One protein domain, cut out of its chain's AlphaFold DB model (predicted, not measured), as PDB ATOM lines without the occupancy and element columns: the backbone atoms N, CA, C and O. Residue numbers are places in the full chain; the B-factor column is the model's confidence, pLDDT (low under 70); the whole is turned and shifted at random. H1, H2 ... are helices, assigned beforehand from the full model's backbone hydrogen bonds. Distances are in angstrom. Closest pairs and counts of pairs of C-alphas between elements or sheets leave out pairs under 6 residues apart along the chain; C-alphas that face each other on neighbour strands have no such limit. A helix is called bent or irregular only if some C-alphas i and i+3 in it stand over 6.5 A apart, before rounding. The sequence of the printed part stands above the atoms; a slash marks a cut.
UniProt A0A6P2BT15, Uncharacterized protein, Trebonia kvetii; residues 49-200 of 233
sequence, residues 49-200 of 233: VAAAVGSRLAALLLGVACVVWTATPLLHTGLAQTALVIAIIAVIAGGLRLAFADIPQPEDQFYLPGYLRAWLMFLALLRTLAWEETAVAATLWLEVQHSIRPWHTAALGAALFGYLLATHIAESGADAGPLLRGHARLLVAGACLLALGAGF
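This is residues 49 to 200 of the 233 residues of an uncharacterized protein of Trebonia kvetii (UniProt A0A6P2BT15). A flat bundle of four helices, H1, H2, H4 and H5, runs up and down, with H6 packed along H5 at one side and, at the other end of the longest axis, an arm made by the link of residues 100 to 113 and H3. The printed part has 152 residues with six named helices, H1 to H6 in chain order, and no named strand; its class is all helix. It is only just compact, close to loose, with a radius of gyration of the C-alphas of 17.9 A and spans of 60 by 44 by 21 A.

H1, residues 49 to 70, and H2, residues 78 to 99, form a hairpin at a shallow tilt of 3 degrees, closest at the C-alphas of Leu 60 and Gly 95, 5.7 A apart. H3, residues 114 to 128, touches H2 with residues 123 to 127 alone, about perpendicular at 76 degrees, closest at C-alphas 97 and 126, 5.7 A. H4, residues 131 to 145, touches H2, closest at C-alphas 87 and 135, 4.7 A; they run opposite ways at a shallow tilt of 23 degrees. H5, residues 150 to 172, touches H1, closest at C-alphas 59 and 166, 5.2 A, and forms a hairpin with H4 that only just touches, with 3 pairs of C-alphas within 8 A, closest 136 and 160, 6.6 A. H6, residues 176 to 200, forms a hairpin with H5, closest at C-alphas 154 and 198, 5.4 A; it is apart from H1 to H4. Every O i to N i+4 pair is within hydrogen-bond range in H1 to H4, with 18 of 19 in H5 and 19 of 21 in H6.

H1 begins at C-alpha 49, (145.128, 134.968, 106.741), and is 32.2 A long; H2 is 31.5 A, H3 20.9 A, H4 21.0 A and H5 33.5 A. H6, 32.1 A, ends at C-alpha 200, (167.015, 130.356, 143.937); it is irregular, with C-alphas 182 and 185 7.6 A apart and a kink of 66 degrees near residue 183.

The C-alphas of Tyr 111 and Phe 200 are the two farthest apart, 60.7 A. The printed part has no cut, the link H2 to H3 is long, and residues 181 to 186 stand free. The mean pLDDT of the printed part is 76.8, and 33 printed residues are under 70, among them residues 189 to 200.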
ATOM      1  N   VAL A  49     145.200 136.439 106.773       66.00
ATOM      2  CA  VAL A  49     145.128 134.968 106.741       66.00
ATOM      3  C   VAL A  49     146.521 134.358 106.916       66.00
ATOM      4  O   VAL A  49     146.695 133.434 107.705       66.00
ATOM      5  N   ALA A  50     147.534 134.905 106.238       66.38
ATOM      6  CA  ALA A  50     148.915 134.442 106.377       66.38
ATOM      7  C   ALA A  50     149.466 134.657 107.801       66.38
ATOM      8  O   ALA A  50     150.124 133.770 108.343       66.38
ATOM      9  N   ALA A  51     149.156 135.798 108.427       67.12
ATOM     10  CA  ALA A  51     149.551 136.084 109.805       67.12
ATOM     11  C   ALA A  51     148.905 135.114 110.812       67.12
ATOM     12  O   ALA A  51     149.593 134.614 111.702       67.12
ATOM     13  N   ALA A  52     147.619 134.787 110.636       69.38
ATOM     14  CA  ALA A  52     146.907 133.830 111.485       69.38
ATOM     15  C   ALA A  52     147.449 132.397 111.354       69.38
ATOM     16  O   ALA A  52     147.571 131.679 112.343       69.38
ATOM     17  N   VAL A  53     147.821 131.968 110.144       76.19
ATOM     18  CA  VAL A  53     148.453 130.652 109.940       76.19
ATOM     19  C   VAL A  53     149.838 130.606 110.593       76.19
ATOM     20  O   VAL A  53     150.180 129.614 111.238       76.19
ATOM     21  N   GLY A  54     150.614 131.687 110.471       70.62
ATOM     22  CA  GLY A  54     151.945 131.789 111.069       70.62
ATOM     23  C   GLY A  54     151.933 131.669 112.594       70.62
ATOM     24  O   GLY A  54     152.728 130.913 113.152       70.62
ATOM     25  N   SER A  55     151.006 132.354 113.275       73.00
ATOM     26  CA  SER A  55     150.893 132.283 114.739       73.00
ATOM     27  C   SER A  55     150.455 130.900 115.230       73.00
ATOM     28  O   SER A  55     151.031 130.384 116.186       73.00
ATOM     29  N   ARG A  56     149.507 130.253 114.536       78.12
ATOM     30  CA  ARG A  56     149.056 128.884 114.856       78.12
ATOM     31  C   ARG A  56     150.180 127.858 114.713       78.12
ATOM     32  O   ARG A  56     150.343 127.002 115.580       78.12
ATOM     33  N   LEU A  57     150.978 127.959 113.648       72.88
ATOM     34  CA  LEU A  57     152.133 127.084 113.440       72.88
ATOM     35  C   LEU A  57     153.188 127.291 114.536       72.88
ATOM     36  O   LEU A  57     153.736 126.319 115.049       72.88
ATOM     37  N   ALA A  58     153.454 128.542 114.922       71.62
ATOM     38  CA  ALA A  58     154.405 128.855 115.984       71.62
ATOM     39  C   ALA A  58     153.972 128.273 117.341       71.62
ATOM     40  O   ALA A  58     154.796 127.661 118.019       71.62
ATOM     41  N   ALA A  59     152.690 128.402 117.705       74.94
ATOM     42  CA  ALA A  59     152.140 127.805 118.925       74.94
ATOM     43  C   ALA A  59     152.302 126.275 118.921       74.94
ATOM     44  O   ALA A  59     152.820 125.697 119.875       74.94
ATOM     45  N   LEU A  60     151.968 125.628 117.799       75.31
ATOM     46  CA  LEU A  60     152.137 124.185 117.620       75.31
ATOM     47  C   LEU A  60     153.585 123.723 117.786       75.31
ATOM     48  O   LEU A  60     153.856 122.784 118.533       75.31
ATOM     49  N   LEU A  61     154.521 124.386 117.105       72.44
ATOM     50  CA  LEU A  61     155.942 124.049 117.184       72.44
ATOM     51  C   LEU A  61     156.484 124.229 118.602       72.44
ATOM     52  O   LEU A  61     157.285 123.412 119.052       72.44
ATOM     53  N   LEU A  62     156.028 125.260 119.316       73.19
ATOM     54  CA  LEU A  62     156.437 125.507 120.693       73.19
ATOM     55  C   LEU A  62     155.890 124.438 121.652       73.19
ATOM     56  O   LEU A  62     156.644 123.940 122.486       73.19
ATOM     57  N   GLY A  63     154.630 124.023 121.492       74.44
ATOM     58  CA  GLY A  63     154.048 122.917 122.259       74.44
ATOM     59  C   GLY A  63     154.786 121.597 122.019       74.44
ATOM     60  O   GLY A  63     155.163 120.908 122.967       74.44
ATOM     61  N   VAL A  64     155.092 121.279 120.757       76.19
ATOM     62  CA  VAL A  64     155.889 120.093 120.393       76.19
ATOM     63  C   VAL A  64     157.292 120.168 120.992       76.19
ATOM     64  O   VAL A  64     157.759 119.184 121.561       76.19
ATOM     65  N   ALA A  65     157.953 121.324 120.914       71.88
ATOM     66  CA  ALA A  65     159.265 121.519 121.518       71.88
ATOM     67  C   ALA A  65     159.230 121.295 123.038       71.88
ATOM     68  O   ALA A  65     160.118 120.625 123.558       71.88
ATOM     69  N   CYS A  66     158.189 121.770 123.736       73.00
ATOM     70  CA  CYS A  66     158.003 121.516 125.170       73.00
ATOM     71  C   CYS A  66     157.887 120.014 125.471       73.00
ATOM     72  O   CYS A  66     158.561 119.512 126.368       73.00
ATOM     73  N   VAL A  67     157.081 119.283 124.695       77.88
ATOM     74  CA  VAL A  67     156.894 117.834 124.863       77.88
ATOM     75  C   VAL A  67     158.192 117.066 124.605       77.88
ATOM     76  O   VAL A  67     158.577 116.213 125.405       77.88
ATOM     77  N   VAL A  68     158.898 117.388 123.517       78.12
ATOM     78  CA  VAL A  68     160.191 116.770 123.184       78.12
ATOM     79  C   VAL A  68     161.218 117.051 124.280       78.12
ATOM     80  O   VAL A  68     161.939 116.143 124.684       78.12
ATOM     81  N   TRP A  69     161.243 118.276 124.806       76.81
ATOM     82  CA  TRP A  69     162.130 118.667 125.897       76.81
ATOM     83  C   TRP A  69     161.834 117.901 127.195       76.81
ATOM     84  O   TRP A  69     162.759 117.462 127.875       76.81
ATOM     85  N   THR A  70     160.559 117.650 127.517       72.50
ATOM     86  CA  THR A  70     160.203 116.776 128.652       72.50
ATOM     87  C   THR A  70     160.508 115.302 128.436       72.50
ATOM     88  O   THR A  70     160.593 114.555 129.406       72.50
ATOM     89  N   ALA A  71     160.673 114.862 127.186       77.88
ATOM     90  CA  ALA A  71     160.903 113.453 126.886       77.88
ATOM     91  C   ALA A  71     162.317 112.971 127.287       77.88
ATOM     92  O   ALA A  71     162.576 111.769 127.400       77.88
ATOM     93  N   THR A  72     163.245 113.897 127.521       67.06
ATOM     94  CA  THR A  72     164.642 113.627 127.884       67.06
ATOM     95  C   THR A  72     164.856 113.896 129.377       67.06
ATOM     96  O   THR A  72     164.959 115.070 129.721       67.06
ATOM     97  N   PRO A  73     164.945 112.904 130.299       57.94
ATOM     98  CA  PRO A  73     165.227 111.475 130.163       57.94
ATOM     99  C   PRO A  73     164.171 110.610 130.889       57.94
ATOM    100  O   PRO A  73     164.251 110.404 132.106       57.94
ATOM    101  N   LEU A  74     163.187 110.065 130.168       62.22
ATOM    102  CA  LEU A  74     162.223 109.150 130.789       62.22
ATOM    103  C   LEU A  74     162.894 107.837 131.224       62.22
ATOM    104  O   LEU A  74     163.074 106.894 130.448       62.22
ATOM    105  N   LEU A  75     163.199 107.744 132.522       63.59
ATOM    106  CA  LEU A  75     163.236 106.459 133.213       63.59
ATOM    107  C   LEU A  75     161.871 105.804 132.982       63.59
ATOM    108  O   LEU A  75     160.840 106.424 133.241       63.59
ATOM    109  N   HIS A  76     161.875 104.591 132.430       65.75
ATOM    110  CA  HIS A  76     160.678 103.887 131.971       65.75
ATOM    111  C   HIS A  76     159.790 103.490 133.160       65.75
ATOM    112  O   HIS A  76     159.781 102.347 133.608       65.75
ATOM    113  N   THR A  77     159.052 104.455 133.693       76.75
ATOM    114  CA  THR A  77     157.987 104.246 134.666       76.75
ATOM    115  C   THR A  77     156.661 104.400 133.931       76.75
ATOM    116  O   THR A  77     156.485 105.319 133.128       76.75
ATOM    117  N   GLY A  78     155.718 103.485 134.174       84.25
ATOM    118  CA  GLY A  78     154.441 103.477 133.449       84.25
ATOM    119  C   GLY A  78     153.664 104.794 133.577       84.25
ATOM    120  O   GLY A  78     153.006 105.204 132.628       84.25
ATOM    121  N   LEU A  79     153.797 105.497 134.708       84.31
ATOM    122  CA  LEU A  79     153.131 106.780 134.963       84.31
ATOM    123  C   LEU A  79     153.766 107.970 134.225       84.31
ATOM    124  O   LEU A  79     153.055 108.882 133.802       84.31
ATOM    125  N   ALA A  80     155.087 107.980 134.030       81.12
ATOM    126  CA  ALA A  80     155.726 109.000 133.198       81.12
ATOM    127  C   ALA A  80     155.307 108.830 131.732       81.12
ATOM    128  O   ALA A  80     154.998 109.802 131.045       81.12
ATOM    129  N   GLN A  81     155.203 107.583 131.265       84.00
ATOM    130  CA  GLN A  81     154.750 107.304 129.907       84.00
ATOM    131  C   GLN A  81     153.292 107.728 129.681       84.00
ATOM    132  O   GLN A  81     152.996 108.320 128.644       84.00
ATOM    133  N   THR A  82     152.383 107.482 130.632       84.88
ATOM    134  CA  THR A  82     150.987 107.936 130.496       84.88
ATOM    135  C   THR A  82     150.889 109.456 130.452       84.88
ATOM    136  O   THR A  82     150.189 109.986 129.592       84.88
ATOM    137  N   ALA A  83     151.628 110.168 131.306       82.75
ATOM    138  CA  ALA A  83     151.651 111.628 131.298       82.75
ATOM    139  C   ALA A  83     152.198 112.197 129.977       82.75
ATOM    140  O   ALA A  83     151.620 113.133 129.426       82.75
ATOM    141  N   LEU A  84     153.248 111.586 129.417       84.31
ATOM    142  CA  LEU A  84     153.788 111.960 128.108       84.31
ATOM    143  C   LEU A  84     152.773 111.748 126.981       84.31
ATOM    144  O   LEU A  84     152.599 112.624 126.136       84.31
ATOM    145  N   VAL A  85     152.068 110.617 126.985       87.88
ATOM    146  CA  VAL A  85     151.009 110.342 126.002       87.88
ATOM    147  C   VAL A  85     149.886 111.374 126.109       87.88
ATOM    148  O   VAL A  85     149.452 111.899 125.086       87.88
ATOM    149  N   ILE A  86     149.456 111.718 127.327       85.56
ATOM    150  CA  ILE A  86     148.436 112.752 127.551       85.56
ATOM    151  C   ILE A  86     148.916 114.108 127.023       85.56
ATOM    152  O   ILE A  86     148.162 114.771 126.314       85.56
ATOM    153  N   ALA A  87     150.166 114.498 127.296       83.88
ATOM    154  CA  ALA A  87     150.734 115.751 126.803       83.88
ATOM    155  C   ALA A  87     150.771 115.804 125.264       83.88
ATOM    156  O   ALA A  87     150.353 116.797 124.673       83.88
ATOM    157  N   ILE A  88     151.197 114.718 124.605       84.62
ATOM    158  CA  ILE A  88     151.196 114.609 123.136       84.62
ATOM    159  C   ILE A  88     149.774 114.761 122.585       84.62
ATOM    160  O   ILE A  88     149.551 115.555 121.672       84.62
ATOM    161  N   ILE A  89     148.811 114.021 123.142       88.00
ATOM    162  CA  ILE A  89     147.412 114.075 122.703       88.00
ATOM    163  C   ILE A  89     146.855 115.488 122.882       88.00
ATOM    164  O   ILE A  89     146.210 115.996 121.969       88.00
ATOM    165  N   ALA A  90     147.134 116.138 124.013       87.31
ATOM    166  CA  ALA A  90     146.670 117.488 124.301       87.31
ATOM    167  C   ALA A  90     147.249 118.524 123.323       87.31
ATOM    168  O   ALA A  90     146.489 119.312 122.769       87.31
ATOM    169  N   VAL A  91     148.556 118.476 123.027       83.31
ATOM    170  CA  VAL A  91     149.191 119.378 122.045       83.31
ATOM    171  C   VAL A  91     148.637 119.153 120.636       83.31
ATOM    172  O   VAL A  91     148.330 120.111 119.927       83.31
ATOM    173  N   ILE A  92     148.459 117.893 120.223       87.44
ATOM    174  CA  ILE A  92     147.862 117.573 118.919       87.44
ATOM    175  C   ILE A  92     146.416 118.078 118.859       87.44
ATOM    176  O   ILE A  92     146.029 118.693 117.868       87.44
ATOM    177  N   ALA A  93     145.625 117.855 119.910       87.00
ATOM    178  CA  ALA A  93     144.239 118.302 119.989       87.00
ATOM    179  C   ALA A  93     144.121 119.835 119.968       87.00
ATOM    180  O   ALA A  93     143.292 120.358 119.223       87.00
ATOM    181  N   GLY A  94     144.981 120.554 120.699       83.38
ATOM    182  CA  GLY A  94     145.073 122.018 120.670       83.38
ATOM    183  C   GLY A  94     145.439 122.545 119.280       83.38
ATOM    184  O   GLY A  94     144.767 123.422 118.732       83.38
ATOM    185  N   GLY A  95     146.419 121.920 118.627       83.06
ATOM    186  CA  GLY A  95     146.775 122.211 117.240       83.06
ATOM    187  C   GLY A  95     145.643 121.997 116.247       83.06
ATOM    188  O   GLY A  95     145.398 122.829 115.373       83.06
ATOM    189  N   LEU A  96     144.931 120.883 116.396       86.81
ATOM    190  CA  LEU A  96     143.812 120.522 115.541       86.81
ATOM    191  C   LEU A  96     142.622 121.472 115.757       86.81
ATOM    192  O   LEU A  96     142.004 121.913 114.788       86.81
ATOM    193  N   ARG A  97     142.358 121.870 117.009       87.25
ATOM    194  CA  ARG A  97     141.400 122.928 117.375       87.25
ATOM    195  C   ARG A  97     141.744 124.243 116.675       87.25
ATOM    196  O   ARG A  97     140.859 124.834 116.060       87.25
ATOM    197  N   LEU A  98     143.007 124.676 116.718       83.31
ATOM    198  CA  LEU A  98     143.466 125.900 116.051       83.31
ATOM    199  C   LEU A  98     143.359 125.805 114.523       83.31
ATOM    200  O   LEU A  98     142.924 126.755 113.872       83.31
ATOM    201  N   ALA A  99     143.718 124.660 113.939       86.12
ATOM    202  CA  ALA A  99     143.614 124.426 112.500       86.12
ATOM    203  C   ALA A  99     142.158 124.468 112.009       86.12
ATOM    204  O   ALA A  99     141.884 124.950 110.911       86.12
ATOM    205  N   PHE A 100     141.220 124.005 112.837       86.25
ATOM    206  CA  PHE A 100     139.792 123.977 112.528       86.25
ATOM    207  C   PHE A 100     139.000 125.148 113.111       86.25
ATOM    208  O   PHE A 100     137.768 125.124 113.060       86.25
ATOM    209  N   ALA A 101     139.663 126.179 113.636       84.19
ATOM    210  CA  ALA A 101     138.993 127.349 114.200       84.19
ATOM    211  C   ALA A 101     138.128 128.082 113.158       84.19
ATOM    212  O   ALA A 101     137.045 128.560 113.484       84.19
ATOM    213  N   ASP A 102     138.553 128.088 111.890       83.19
ATOM    214  CA  ASP A 102     137.862 128.811 110.816       83.19
ATOM    215  C   ASP A 102     136.733 128.005 110.153       83.19
ATOM    216  O   ASP A 102     136.045 128.528 109.277       83.19
ATOM    217  N   ILE A 103     136.535 126.735 110.534       83.81
ATOM    218  CA  ILE A 103     135.460 125.914 109.969       83.81
ATOM    219  C   ILE A 103     134.132 126.324 110.628       83.81
ATOM    220  O   ILE A 103     133.961 126.085 111.835       83.81
ATOM    221  N   PRO A 104     133.184 126.912 109.871       80.75
ATOM    222  CA  PRO A 104     131.893 127.321 110.412       80.75
ATOM    223  C   PRO A 104     131.100 126.101 110.899       80.75
ATOM    224  O   PRO A 104     131.143 125.035 110.282       80.75
ATOM    225  N   GLN A 105     130.378 126.248 112.015       80.31
ATOM    226  CA  GLN A 105     129.454 125.207 112.468       80.31
ATOM    227  C   GLN A 105     128.144 125.326 111.685       80.31
ATOM    228  O   GLN A 105     127.565 126.410 111.662       80.31
ATOM    229  N   PRO A 106     127.669 124.246 111.045       81.94
ATOM    230  CA  PRO A 106     126.363 124.260 110.407       81.94
ATOM    231  C   PRO A 106     125.266 124.377 111.473       81.94
ATOM    232  O   PRO A 106     125.277 123.636 112.460       81.94
ATOM    233  N   GLU A 107     124.325 125.298 111.260       82.44
ATOM    234  CA  GLU A 107     123.179 125.522 112.154       82.44
ATOM    235  C   GLU A 107     122.187 124.342 112.093       82.44
ATOM    236  O   GLU A 107     121.656 123.907 113.115       82.44
ATOM    237  N   ASP A 108     122.044 123.717 110.921       84.25
ATOM    238  CA  ASP A 108     121.084 122.636 110.676       84.25
ATOM    239  C   ASP A 108     121.682 121.235 110.875       84.25
ATOM    240  O   ASP A 108     121.809 120.431 109.948       84.25
ATOM    241  N   GLN A 109     122.038 120.895 112.113       80.38
ATOM    242  CA  GLN A 109     122.646 119.593 112.445       80.38
ATOM    243  C   GLN A 109     121.689 118.393 112.290       80.38
ATOM    244  O   GLN A 109     122.140 117.245 112.259       80.38
ATOM    245  N   PHE A 110     120.377 118.634 112.200       82.12
ATOM    246  CA  PHE A 110     119.349 117.586 112.181       82.12
ATOM    247  C   PHE A 110     119.304 116.767 110.884       82.12
ATOM    248  O   PHE A 110     118.914 115.602 110.928       82.12
ATOM    249  N   TYR A 111     119.729 117.338 109.754       87.94
ATOM    250  CA  TYR A 111     119.682 116.671 108.445       87.94
ATOM    251  C   TYR A 111     121.015 116.034 108.028       87.94
ATOM    252  O   TYR A 111     121.124 115.477 106.935       87.94
ATOM    253  N   LEU A 112     122.042 116.099 108.881       90.00
ATOM    254  CA  LEU A 112     123.363 115.563 108.561       90.00
ATOM    255  C   LEU A 112     123.410 114.036 108.732       90.00
ATOM    256  O   LEU A 112     122.889 113.501 109.716       90.00
ATOM    257  N   PRO A 113     124.089 113.310 107.823       93.06
ATOM    258  CA  PRO A 113     124.286 111.876 107.976       93.06
ATOM    259  C   PRO A 113     125.079 111.578 109.257       93.06
ATOM    260  O   PRO A 113     125.924 112.367 109.683       93.06
ATOM    261  N   GLY A 114     124.828 110.415 109.870       93.81
ATOM    262  CA  GLY A 114     125.345 110.083 111.206       93.81
ATOM    263  C   GLY A 114     126.864 110.234 111.362       93.81
ATOM    264  O   GLY A 114     127.326 110.698 112.403       93.81
ATOM    265  N   TYR A 115     127.640 109.934 110.314       93.06
ATOM    266  CA  TYR A 115     129.096 110.109 110.333       93.06
ATOM    267  C   TYR A 115     129.521 111.589 110.394       93.06
ATOM    268  O   TYR A 115     130.441 111.919 111.141       93.06
ATOM    269  N   LEU A 116     128.823 112.500 109.699       89.88
ATOM    270  CA  LEU A 116     129.062 113.946 109.824       89.88
ATOM    271  C   LEU A 116     128.701 114.439 111.223       89.88
ATOM    272  O   LEU A 116     129.404 115.273 111.783       89.88
ATOM    273  N   ARG A 117     127.616 113.920 111.804       88.88
ATOM    274  CA  ARG A 117     127.196 114.296 113.158       88.88
ATOM    275  C   ARG A 117     128.229 113.872 114.204       88.88
ATOM    276  O   ARG A 117     128.570 114.669 115.073       88.88
ATOM    277  N   ALA A 118     128.769 112.659 114.086       91.44
ATOM    278  CA  ALA A 118     129.871 112.195 114.927       91.44
ATOM    279  C   ALA A 118     131.121 113.076 114.758       91.44
ATOM    280  O   ALA A 118     131.736 113.465 115.750       91.44
ATOM    281  N   TRP A 119     131.451 113.459 113.521       92.12
ATOM    282  CA  TRP A 119     132.562 114.367 113.233       92.12
ATOM    283  C   TRP A 119     132.371 115.763 113.846       92.12
ATOM    284  O   TRP A 119     133.287 116.293 114.468       92.12
ATOM    285  N   LEU A 120     131.176 116.353 113.748       89.19
ATOM    286  CA  LEU A 120     130.870 117.642 114.379       89.19
ATOM    287  C   LEU A 120     130.904 117.566 115.906       89.19
ATOM    288  O   LEU A 120     131.396 118.492 116.544       89.19
ATOM    289  N   MET A 121     130.428 116.466 116.495       90.00
ATOM    290  CA  MET A 121     130.522 116.236 117.937       90.00
ATOM    291  C   MET A 121     131.983 116.127 118.389       90.00
ATOM    292  O   MET A 121     132.357 116.696 119.410       90.00
ATOM    293  N   PHE A 122     132.826 115.464 117.597       89.06
ATOM    294  CA  PHE A 122     134.267 115.418 117.824       89.06
ATOM    295  C   PHE A 122     134.909 116.812 117.741       89.06
ATOM    296  O   PHE A 122     135.642 117.199 118.648       89.06
ATOM    297  N   LEU A 123     134.585 117.611 116.718       86.62
ATOM    298  CA  LEU A 123     135.055 118.998 116.613       86.62
ATOM    299  C   LEU A 123     134.550 119.877 117.767       86.62
ATOM    300  O   LEU A 123     135.275 120.752 118.235       86.62
ATOM    301  N   ALA A 124     133.323 119.652 118.238       88.12
ATOM    302  CA  ALA A 124     132.776 120.346 119.397       88.12
ATOM    303  C   ALA A 124     133.566 119.997 120.665       88.12
ATOM    304  O   ALA A 124     133.990 120.904 121.373       88.12
ATOM    305  N   LEU A 125     133.850 118.712 120.898       88.12
ATOM    306  CA  LEU A 125     134.683 118.254 122.012       88.12
ATOM    307  C   LEU A 125     136.099 118.850 121.952       88.12
ATOM    308  O   LEU A 125     136.636 119.311 122.958       88.12
ATOM    309  N   LEU A 126     136.689 118.903 120.753       87.12
ATOM    310  CA  LEU A 126     137.977 119.561 120.535       87.12
ATOM    311  C   LEU A 126     137.943 121.056 120.876       87.12
ATOM    312  O   LEU A 126     138.960 121.607 121.283       87.12
ATOM    313  N   ARG A 127     136.803 121.732 120.731       84.12
ATOM    314  CA  ARG A 127     136.673 123.162 121.047       84.12
ATOM    315  C   ARG A 127     136.332 123.434 122.510       84.12
ATOM    316  O   ARG A 127     136.702 124.491 123.007       84.12
ATOM    317  N   THR A 128     135.641 122.526 123.198       86.19
ATOM    318  CA  THR A 128     135.206 122.744 124.587       86.19
ATOM    319  C   THR A 128     136.294 122.458 125.609       86.19
ATOM    320  O   THR A 128     136.339 123.122 126.640       86.19
ATOM    321  N   LEU A 129     137.166 121.483 125.347       82.12
ATOM    322  CA  LEU A 129     138.229 121.149 126.287       82.12
ATOM    323  C   LEU A 129     139.344 122.201 126.266       82.12
ATOM    324  O   LEU A 129     139.800 122.646 125.207       82.12
ATOM    325  N   ALA A 130     139.821 122.549 127.461       84.00
ATOM    326  CA  ALA A 130     141.023 123.344 127.667       84.00
ATOM    327  C   ALA A 130     142.268 122.461 127.456       84.00
ATOM    328  O   ALA A 130     142.984 122.098 128.393       84.00
ATOM    329  N   TRP A 131     142.504 122.056 126.204       83.75
ATOM    330  CA  TRP A 131     143.647 121.213 125.832       83.75
ATOM    331  C   TRP A 131     144.979 121.841 126.229       83.75
ATOM    332  O   TRP A 131     145.879 121.133 126.660       83.75
ATOM    333  N   GLU A 132     145.064 123.167 126.169       79.94
ATOM    334  CA  GLU A 132     146.225 123.950 126.585       79.94
ATOM    335  C   GLU A 132     146.533 123.756 128.076       79.94
ATOM    336  O   GLU A 132     147.662 123.444 128.447       79.94
ATOM    337  N   GLU A 133     145.512 123.853 128.932       82.12
ATOM    338  CA  GLU A 133     145.636 123.613 130.374       82.12
ATOM    339  C   GLU A 133     145.991 122.155 130.661       82.12
ATOM    340  O   GLU A 133     146.797 121.868 131.542       82.12
ATOM    341  N   THR A 134     145.436 121.228 129.876       81.94
ATOM    342  CA  THR A 134     145.717 119.793 130.003       81.94
ATOM    343  C   THR A 134     147.162 119.476 129.611       81.94
ATOM    344  O   THR A 134     147.823 118.704 130.302       81.94
ATOM    345  N   ALA A 135     147.673 120.096 128.542       78.25
ATOM    346  CA  ALA A 135     149.067 119.985 128.123       78.25
ATOM    347  C   ALA A 135     149.991 120.528 129.216       78.25
ATOM    348  O   ALA A 135     150.865 119.803 129.678       78.25
ATOM    349  N   VAL A 136     149.734 121.745 129.710       78.31
ATOM    350  CA  VAL A 136     150.498 122.361 130.807       78.31
ATOM    351  C   VAL A 136     150.482 121.482 132.058       78.31
ATOM    352  O   VAL A 136     151.540 121.199 132.615       78.31
ATOM    353  N   ALA A 137     149.312 121.001 132.483       80.06
ATOM    354  CA  ALA A 137     149.178 120.138 133.653       80.06
ATOM    355  C   ALA A 137     149.940 118.815 133.483       80.06
ATOM    356  O   ALA A 137     150.636 118.390 134.402       80.06
ATOM    357  N   ALA A 138     149.865 118.186 132.306       80.75
ATOM    358  CA  ALA A 138     150.591 116.953 132.011       80.75
ATOM    359  C   ALA A 138     152.115 117.169 131.964       80.75
ATOM    360  O   ALA A 138     152.869 116.365 132.512       80.75
ATOM    361  N   THR A 139     152.581 118.270 131.366       77.56
ATOM    362  CA  THR A 139     154.003 118.642 131.328       77.56
ATOM    363  C   THR A 139     154.535 118.967 132.729       77.56
ATOM    364  O   THR A 139     155.627 118.531 133.090       77.56
ATOM    365  N   LEU A 140     153.754 119.661 133.563       79.50
ATOM    366  CA  LEU A 140     154.097 119.906 134.968       79.50
ATOM    367  C   LEU A 140     154.131 118.605 135.774       79.50
ATOM    368  O   LEU A 140     155.040 118.398 136.574       79.50
ATOM    369  N   TRP A 141     153.175 117.706 135.541       79.00
ATOM    370  CA  TRP A 141     153.152 116.388 136.169       79.00
ATOM    371  C   TRP A 141     154.378 115.542 135.795       79.00
ATOM    372  O   TRP A 141     154.910 114.815 136.636       79.00
ATOM    373  N   LEU A 142     154.860 115.645 134.552       75.50
ATOM    374  CA  LEU A 142     156.130 115.045 134.136       75.50
ATOM    375  C   LEU A 142     157.311 115.643 134.907       75.50
ATOM    376  O   LEU A 142     158.101 114.889 135.466       75.50
ATOM    377  N   GLU A 143     157.410 116.968 135.009       76.69
ATOM    378  CA  GLU A 143     158.491 117.621 135.768       76.69
ATOM    379  C   GLU A 143     158.490 117.236 137.254       76.69
ATOM    380  O   GLU A 143     159.550 116.968 137.808       76.69
ATOM    381  N   VAL A 144     157.325 117.089 137.897       79.50
ATOM    382  CA  VAL A 144     157.253 116.609 139.294       79.50
ATOM    383  C   VAL A 144     157.861 115.210 139.451       79.50
ATOM    384  O   VAL A 144     158.471 114.910 140.478       79.50
ATOM    385  N   GLN A 145     157.726 114.351 138.438       76.75
ATOM    386  CA  GLN A 145     158.311 113.008 138.450       76.75
ATOM    387  C   GLN A 145     159.821 113.011 138.151       76.75
ATOM    388  O   GLN A 145     160.520 112.066 138.522       76.75
ATOM    389  N   HIS A 146     160.347 114.072 137.533       68.62
ATOM    390  CA  HIS A 146     161.762 114.224 137.217       68.62
ATOM    391  C   HIS A 146     162.452 115.157 138.222       68.62
ATOM    392  O   HIS A 146     162.479 116.369 138.059       68.62
ATOM    393  N   SER A 147     163.123 114.596 139.236       61.81
ATOM    394  CA  SER A 147     164.089 115.357 140.056       61.81
ATOM    395  C   SER A 147     165.355 115.673 139.245       61.81
ATOM    396  O   SER A 147     166.420 115.101 139.470       61.81
ATOM    397  N   ILE A 148     165.234 116.543 138.245       58.97
ATOM    398  CA  ILE A 148     166.333 116.999 137.393       58.97
ATOM    399  C   ILE A 148     166.627 118.466 137.694       58.97
ATOM    400  O   ILE A 148     165.881 119.165 138.372       58.97
ATOM    401  N   ARG A 149     167.825 118.886 137.285       63.88
ATOM    402  CA  ARG A 149     168.467 120.141 137.650       63.88
ATOM    403  C   ARG A 149     167.511 121.346 137.559       63.88
ATOM    404  O   ARG A 149     166.826 121.512 136.557       63.88
ATOM    405  N   PRO A 150     167.587 122.262 138.531       66.56
ATOM    406  CA  PRO A 150     166.664 123.387 138.728       66.56
ATOM    407  C   PRO A 150     166.469 124.326 137.526       66.56
ATOM    408  O   PRO A 150     165.442 124.985 137.398       66.56
ATOM    409  N   TRP A 151     167.457 124.408 136.633       68.69
ATOM    410  CA  TRP A 151     167.373 125.229 135.425       68.69
ATOM    411  C   TRP A 151     166.455 124.629 134.351       68.69
ATOM    412  O   TRP A 151     165.955 125.367 133.506       68.69
ATOM    413  N   HIS A 152     166.213 123.316 134.389       70.06
ATOM    414  CA  HIS A 152     165.370 122.612 133.426       70.06
ATOM    415  C   HIS A 152     163.900 123.003 133.601       70.06
ATOM    416  O   HIS A 152     163.251 123.431 132.648       70.06
ATOM    417  N   THR A 153     163.424 122.993 134.848       71.88
ATOM    418  CA  THR A 153     162.062 123.390 135.219       71.88
ATOM    419  C   THR A 153     161.796 124.865 134.914       71.88
ATOM    420  O   THR A 153     160.710 125.226 134.471       71.88
ATOM    421  N   ALA A 154     162.803 125.730 135.081       69.06
ATOM    422  CA  ALA A 154     162.692 127.137 134.707       69.06
ATOM    423  C   ALA A 154     162.589 127.332 133.185       69.06
ATOM    424  O   ALA A 154     161.712 128.054 132.713       69.06
ATOM    425  N   ALA A 155     163.444 126.667 132.404       71.94
ATOM    426  CA  ALA A 155     163.368 126.728 130.943       71.94
ATOM    427  C   ALA A 155     162.005 126.230 130.433       71.94
ATOM    428  O   ALA A 155     161.395 126.853 129.566       71.94
ATOM    429  N   LEU A 156     161.496 125.156 131.034       73.75
ATOM    430  CA  LEU A 156     160.200 124.580 130.710       73.75
ATOM    431  C   LEU A 156     159.037 125.496 131.104       73.75
ATOM    432  O   LEU A 156     158.128 125.697 130.306       73.75
ATOM    433  N   GLY A 157     159.082 126.113 132.287       74.19
ATOM    434  CA  GLY A 157     158.084 127.098 132.702       74.19
ATOM    435  C   GLY A 157     158.019 128.292 131.745       74.19
ATOM    436  O   GLY A 157     156.931 128.711 131.355       74.19
ATOM    437  N   ALA A 158     159.176 128.800 131.306       71.19
ATOM    438  CA  ALA A 158     159.236 129.873 130.315       71.19
ATOM    439  C   ALA A 158     158.665 129.437 128.956       71.19
ATOM    440  O   ALA A 158     157.929 130.196 128.323       71.19
ATOM    441  N   ALA A 159     158.963 128.209 128.526       71.69
ATOM    442  CA  ALA A 159     158.458 127.652 127.276       71.69
ATOM    443  C   ALA A 159     156.931 127.442 127.308       71.69
ATOM    444  O   ALA A 159     156.249 127.859 126.373       71.69
ATOM    445  N   LEU A 160     156.379 126.898 128.400       73.75
ATOM    446  CA  LEU A 160     154.932 126.736 128.598       73.75
ATOM    447  C   LEU A 160     154.201 128.079 128.638       73.75
ATOM    448  O   LEU A 160     153.127 128.228 128.060       73.75
ATOM    449  N   PHE A 161     154.788 129.079 129.290       73.75
ATOM    450  CA  PHE A 161     154.216 130.418 129.306       73.75
ATOM    451  C   PHE A 161     154.202 131.047 127.905       73.75
ATOM    452  O   PHE A 161     153.196 131.620 127.485       73.75
ATOM    453  N   GLY A 162     155.294 130.885 127.149       70.81
ATOM    454  CA  GLY A 162     155.351 131.282 125.744       70.81
ATOM    455  C   GLY A 162     154.307 130.562 124.887       70.81
ATOM    456  O   GLY A 162     153.688 131.192 124.033       70.81
ATOM    457  N   TYR A 163     154.079 129.271 125.144       70.88
ATOM    458  CA  TYR A 163     153.066 128.458 124.471       70.88
ATOM    459  C   TYR A 163     151.659 129.009 124.710       70.88
ATOM    460  O   TYR A 163     150.977 129.359 123.749       70.88
ATOM    461  N   LEU A 164     151.272 129.211 125.974       77.56
ATOM    462  CA  LEU A 164     149.968 129.783 126.332       77.56
ATOM    463  C   LEU A 164     149.747 131.163 125.707       77.56
ATOM    464  O   LEU A 164     148.669 131.451 125.185       77.56
ATOM    465  N   LEU A 165     150.775 132.013 125.726       71.88
ATOM    466  CA  LEU A 165     150.702 133.339 125.125       71.88
ATOM    467  C   LEU A 165     150.515 133.262 123.605       71.88
ATOM    468  O   LEU A 165     149.687 133.987 123.051       71.88
ATOM    469  N   ALA A 166     151.259 132.384 122.930       70.94
ATOM    470  CA  ALA A 166     151.136 132.178 121.492       70.94
ATOM    471  C   ALA A 166     149.733 131.681 121.117       70.94
ATOM    472  O   ALA A 166     149.131 132.217 120.182       70.94
ATOM    473  N   THR A 167     149.185 130.725 121.874       73.19
ATOM    474  CA  THR A 167     147.819 130.232 121.672       73.19
ATOM    475  C   THR A 167     146.793 131.338 121.897       73.19
ATOM    476  O   THR A 167     145.924 131.548 121.055       73.19
ATOM    477  N   HIS A 168     146.927 132.121 122.969       77.19
ATOM    478  CA  HIS A 168     146.006 133.219 123.255       77.19
ATOM    479  C   HIS A 168     145.994 134.290 122.151       77.19
ATOM    480  O   HIS A 168     144.928 134.777 121.766       77.19
ATOM    481  N   ILE A 169     147.164 134.632 121.597       72.19
ATOM    482  CA  ILE A 169     147.271 135.549 120.449       72.19
ATOM    483  C   ILE A 169     146.594 134.941 119.213       72.19
ATOM    484  O   ILE A 169     145.868 135.640 118.503       72.19
ATOM    485  N   ALA A 170     146.800 133.644 118.962       73.12
ATOM    486  CA  ALA A 170     146.189 132.944 117.835       73.12
ATOM    487  C   ALA A 170     144.654 132.876 117.937       73.12
ATOM    488  O   ALA A 170     143.977 132.976 116.913       73.12
ATOM    489  N   GLU A 171     144.110 132.744 119.147       75.62
ATOM    490  CA  GLU A 171     142.662 132.707 119.389       75.62
ATOM    491  C   GLU A 171     142.013 134.088 119.358       75.62
ATOM    492  O   GLU A 171     140.927 134.247 118.804       75.62
ATOM    493  N   SER A 172     142.682 135.099 119.912       77.62
ATOM    494  CA  SER A 172     142.130 136.456 119.990       77.62
ATOM    495  C   SER A 172     142.055 137.144 118.624       77.62
ATOM    496  O   SER A 172     141.315 138.113 118.468       77.62
ATOM    497  N   GLY A 173     142.849 136.699 117.640       69.69
ATOM    498  CA  GLY A 173     142.922 137.312 116.306       69.69
ATOM    499  C   GLY A 173     143.391 138.774 116.311       69.69
ATOM    500  O   GLY A 173     143.320 139.454 115.289       69.69
ATOM    501  N   ALA A 174     143.841 139.264 117.463       70.56
ATOM    502  CA  ALA A 174     144.243 140.637 117.687       70.56
ATOM    503  C   ALA A 174     145.714 140.835 117.316       70.56
ATOM    504  O   ALA A 174     146.537 139.925 117.447       70.56
ATOM    505  N   ASP A 175     146.055 142.048 116.877       70.38
ATOM    506  CA  ASP A 175     147.438 142.392 116.572       70.38
ATOM    507  C   ASP A 175     148.316 142.163 117.810       70.38
ATOM    508  O   ASP A 175     148.093 142.727 118.887       70.38
ATOM    509  N   ALA A 176     149.352 141.337 117.644       65.75
ATOM    510  CA  ALA A 176     150.242 140.952 118.733       65.75
ATOM    511  C   ALA A 176     150.932 142.173 119.368       65.75
ATOM    512  O   ALA A 176     151.141 142.217 120.575       65.75
ATOM    513  N   GLY A 177     151.254 143.199 118.573       70.81
ATOM    514  CA  GLY A 177     152.003 144.373 119.030       70.81
ATOM    515  C   GLY A 177     151.308 145.187 120.136       70.81
ATOM    516  O   GLY A 177     151.926 145.428 121.176       70.81
ATOM    517  N   PRO A 178     150.059 145.648 119.938       77.31
ATOM    518  CA  PRO A 178     149.291 146.356 120.964       77.31
ATOM    519  C   PRO A 178     148.993 145.506 122.204       77.31
ATOM    520  O   PRO A 178     149.155 145.996 123.322       77.31
ATOM    521  N   LEU A 179     148.623 144.233 122.022       70.75
ATOM    522  CA  LEU A 179     148.335 143.322 123.136       70.75
ATOM    523  C   LEU A 179     149.564 143.070 124.007       70.75
ATOM    524  O   LEU A 179     149.479 143.175 125.232       70.75
ATOM    525  N   LEU A 180     150.711 142.798 123.381       69.31
ATOM    526  CA  LEU A 180     151.979 142.612 124.084       69.31
ATOM    527  C   LEU A 180     152.391 143.880 124.828       69.31
ATOM    528  O   LEU A 180     152.903 143.783 125.934       69.31
ATOM    529  N   ARG A 181     152.135 145.072 124.270       73.69
ATOM    530  CA  ARG A 181     152.401 146.344 124.961       73.69
ATOM    531  C   ARG A 181     151.512 146.545 126.185       73.69
ATOM    532  O   ARG A 181     152.019 146.993 127.210       73.69
ATOM    533  N   GLY A 182     150.229 146.190 126.096       75.88
ATOM    534  CA  GLY A 182     149.301 146.252 127.231       75.88
ATOM    535  C   GLY A 182     149.698 145.307 128.366       75.88
ATOM    536  O   GLY A 182     149.688 145.695 129.529       75.88
ATOM    537  N   HIS A 183     150.150 144.099 128.021       72.25
ATOM    538  CA  HIS A 183     150.515 143.062 128.989       72.25
ATOM    539  C   HIS A 183     152.016 143.004 129.302       72.25
ATOM    540  O   HIS A 183     152.445 142.157 130.082       72.25
ATOM    541  N   ALA A 184     152.828 143.910 128.747       71.75
ATOM    542  CA  ALA A 184     154.286 143.885 128.869       71.75
ATOM    543  C   ALA A 184     154.746 143.840 130.327       71.75
ATOM    544  O   ALA A 184     155.665 143.101 130.663       71.75
ATOM    545  N   ARG A 185     154.080 144.592 131.211       68.31
ATOM    546  CA  ARG A 185     154.401 144.602 132.646       68.31
ATOM    547  C   ARG A 185     154.183 143.236 133.290       68.31
ATOM    548  O   ARG A 185     155.014 142.810 134.082       68.31
ATOM    549  N   LEU A 186     153.114 142.541 132.908       73.38
ATOM    550  CA  LEU A 186     152.779 141.215 133.418       73.38
ATOM    551  C   LEU A 186     153.749 140.153 132.881       73.38
ATOM    552  O   LEU A 186     154.224 139.316 133.639       73.38
ATOM    553  N   LEU A 187     154.112 140.244 131.595       67.81
ATOM    554  CA  LEU A 187     155.113 139.377 130.962       67.81
ATOM    555  C   LEU A 187     156.497 139.554 131.598       67.81
ATOM    556  O   LEU A 187     157.168 138.571 131.897       67.81
ATOM    557  N   VAL A 188     156.913 140.802 131.834       70.94
ATOM    558  CA  VAL A 188     158.182 141.120 132.501       70.94
ATOM    559  C   VAL A 188     158.158 140.646 133.951       70.94
ATOM    560  O   VAL A 188     159.122 140.027 134.386       70.94
ATOM    561  N   ALA A 189     157.063 140.865 134.683       69.88
ATOM    562  CA  ALA A 189     156.913 140.360 136.044       69.88
ATOM    563  C   ALA A 189     157.012 138.829 136.086       69.88
ATOM    564  O   ALA A 189     157.776 138.289 136.885       69.88
ATOM    565  N   GLY A 190     156.318 138.137 135.177       67.12
ATOM    566  CA  GLY A 190     156.395 136.686 135.022       67.12
ATOM    567  C   GLY A 190     157.810 136.208 134.697       67.12
ATOM    568  O   GLY A 190     158.309 135.298 135.351       67.12
ATOM    569  N   ALA A 191     158.499 136.859 133.756       65.50
ATOM    570  CA  ALA A 191     159.878 136.536 133.394       65.50
ATOM    571  C   ALA A 191     160.863 136.775 134.551       65.50
ATOM    572  O   ALA A 191     161.734 135.942 134.798       65.50
ATOM    573  N   CYS A 192     160.711 137.873 135.295       64.31
ATOM    574  CA  CYS A 192     161.507 138.154 136.490       64.31
ATOM    575  C   CYS A 192     161.260 137.113 137.584       64.31
ATOM    576  O   CYS A 192     162.214 136.634 138.189       64.31
ATOM    577  N   LEU A 193     160.006 136.722 137.811       67.25
ATOM    578  CA  LEU A 193     159.639 135.665 138.752       67.25
ATOM    579  C   LEU A 193     160.252 134.318 138.372       67.25
ATOM    580  O   LEU A 193     160.806 133.629 139.227       67.25
ATOM    581  N   LEU A 194     160.216 133.978 137.086       65.56
ATOM    582  CA  LEU A 194     160.842 132.778 136.541       65.56
ATOM    583  C   LEU A 194     162.359 132.798 136.729       65.56
ATOM    584  O   LEU A 194     162.934 131.820 137.203       65.56
ATOM    585  N   ALA A 195     163.002 133.926 136.420       66.19
ATOM    586  CA  ALA A 195     164.435 134.113 136.604       66.19
ATOM    587  C   ALA A 195     164.841 134.039 138.085       66.19
ATOM    588  O   ALA A 195     165.847 133.412 138.416       66.19
ATOM    589  N   LEU A 196     164.045 134.621 138.988       64.88
ATOM    590  CA  LEU A 196     164.259 134.532 140.432       64.88
ATOM    591  C   LEU A 196     164.098 133.093 140.924       64.88
ATOM    592  O   LEU A 196     164.976 132.594 141.623       64.88
ATOM    593  N   GLY A 197     163.029 132.401 140.520       65.12
ATOM    594  CA  GLY A 197     162.814 130.990 140.847       65.12
ATOM    595  C   GLY A 197     163.966 130.103 140.370       65.12
ATOM    596  O   GLY A 197     164.496 129.309 141.149       65.12
ATOM    597  N   ALA A 198     164.425 130.306 139.131       62.66
ATOM    598  CA  ALA A 198     165.586 129.623 138.565       62.66
ATOM    599  C   ALA A 198     166.867 129.900 139.369       62.66
ATOM    600  O   ALA A 198     167.609 128.973 139.702       62.66
ATOM    601  N   GLY A 199     167.104 131.168 139.718       62.75
ATOM    602  CA  GLY A 199     168.251 131.606 140.509       62.75
ATOM    603  C   GLY A 199     168.272 130.985 141.904       62.75
ATOM    604  O   GLY A 199     169.289 130.423 142.303       62.75
ATOM    605  N   PHE A 200     167.141 130.993 142.619       62.72
ATOM    606  CA  PHE A 200     167.015 130.356 143.937       62.72
ATOM    607  C   PHE A 200     167.256 128.852 143.889       62.72
ATOM    608  O   PHE A 200     167.830 128.273 144.814       62.72
TER     609      PHE A 200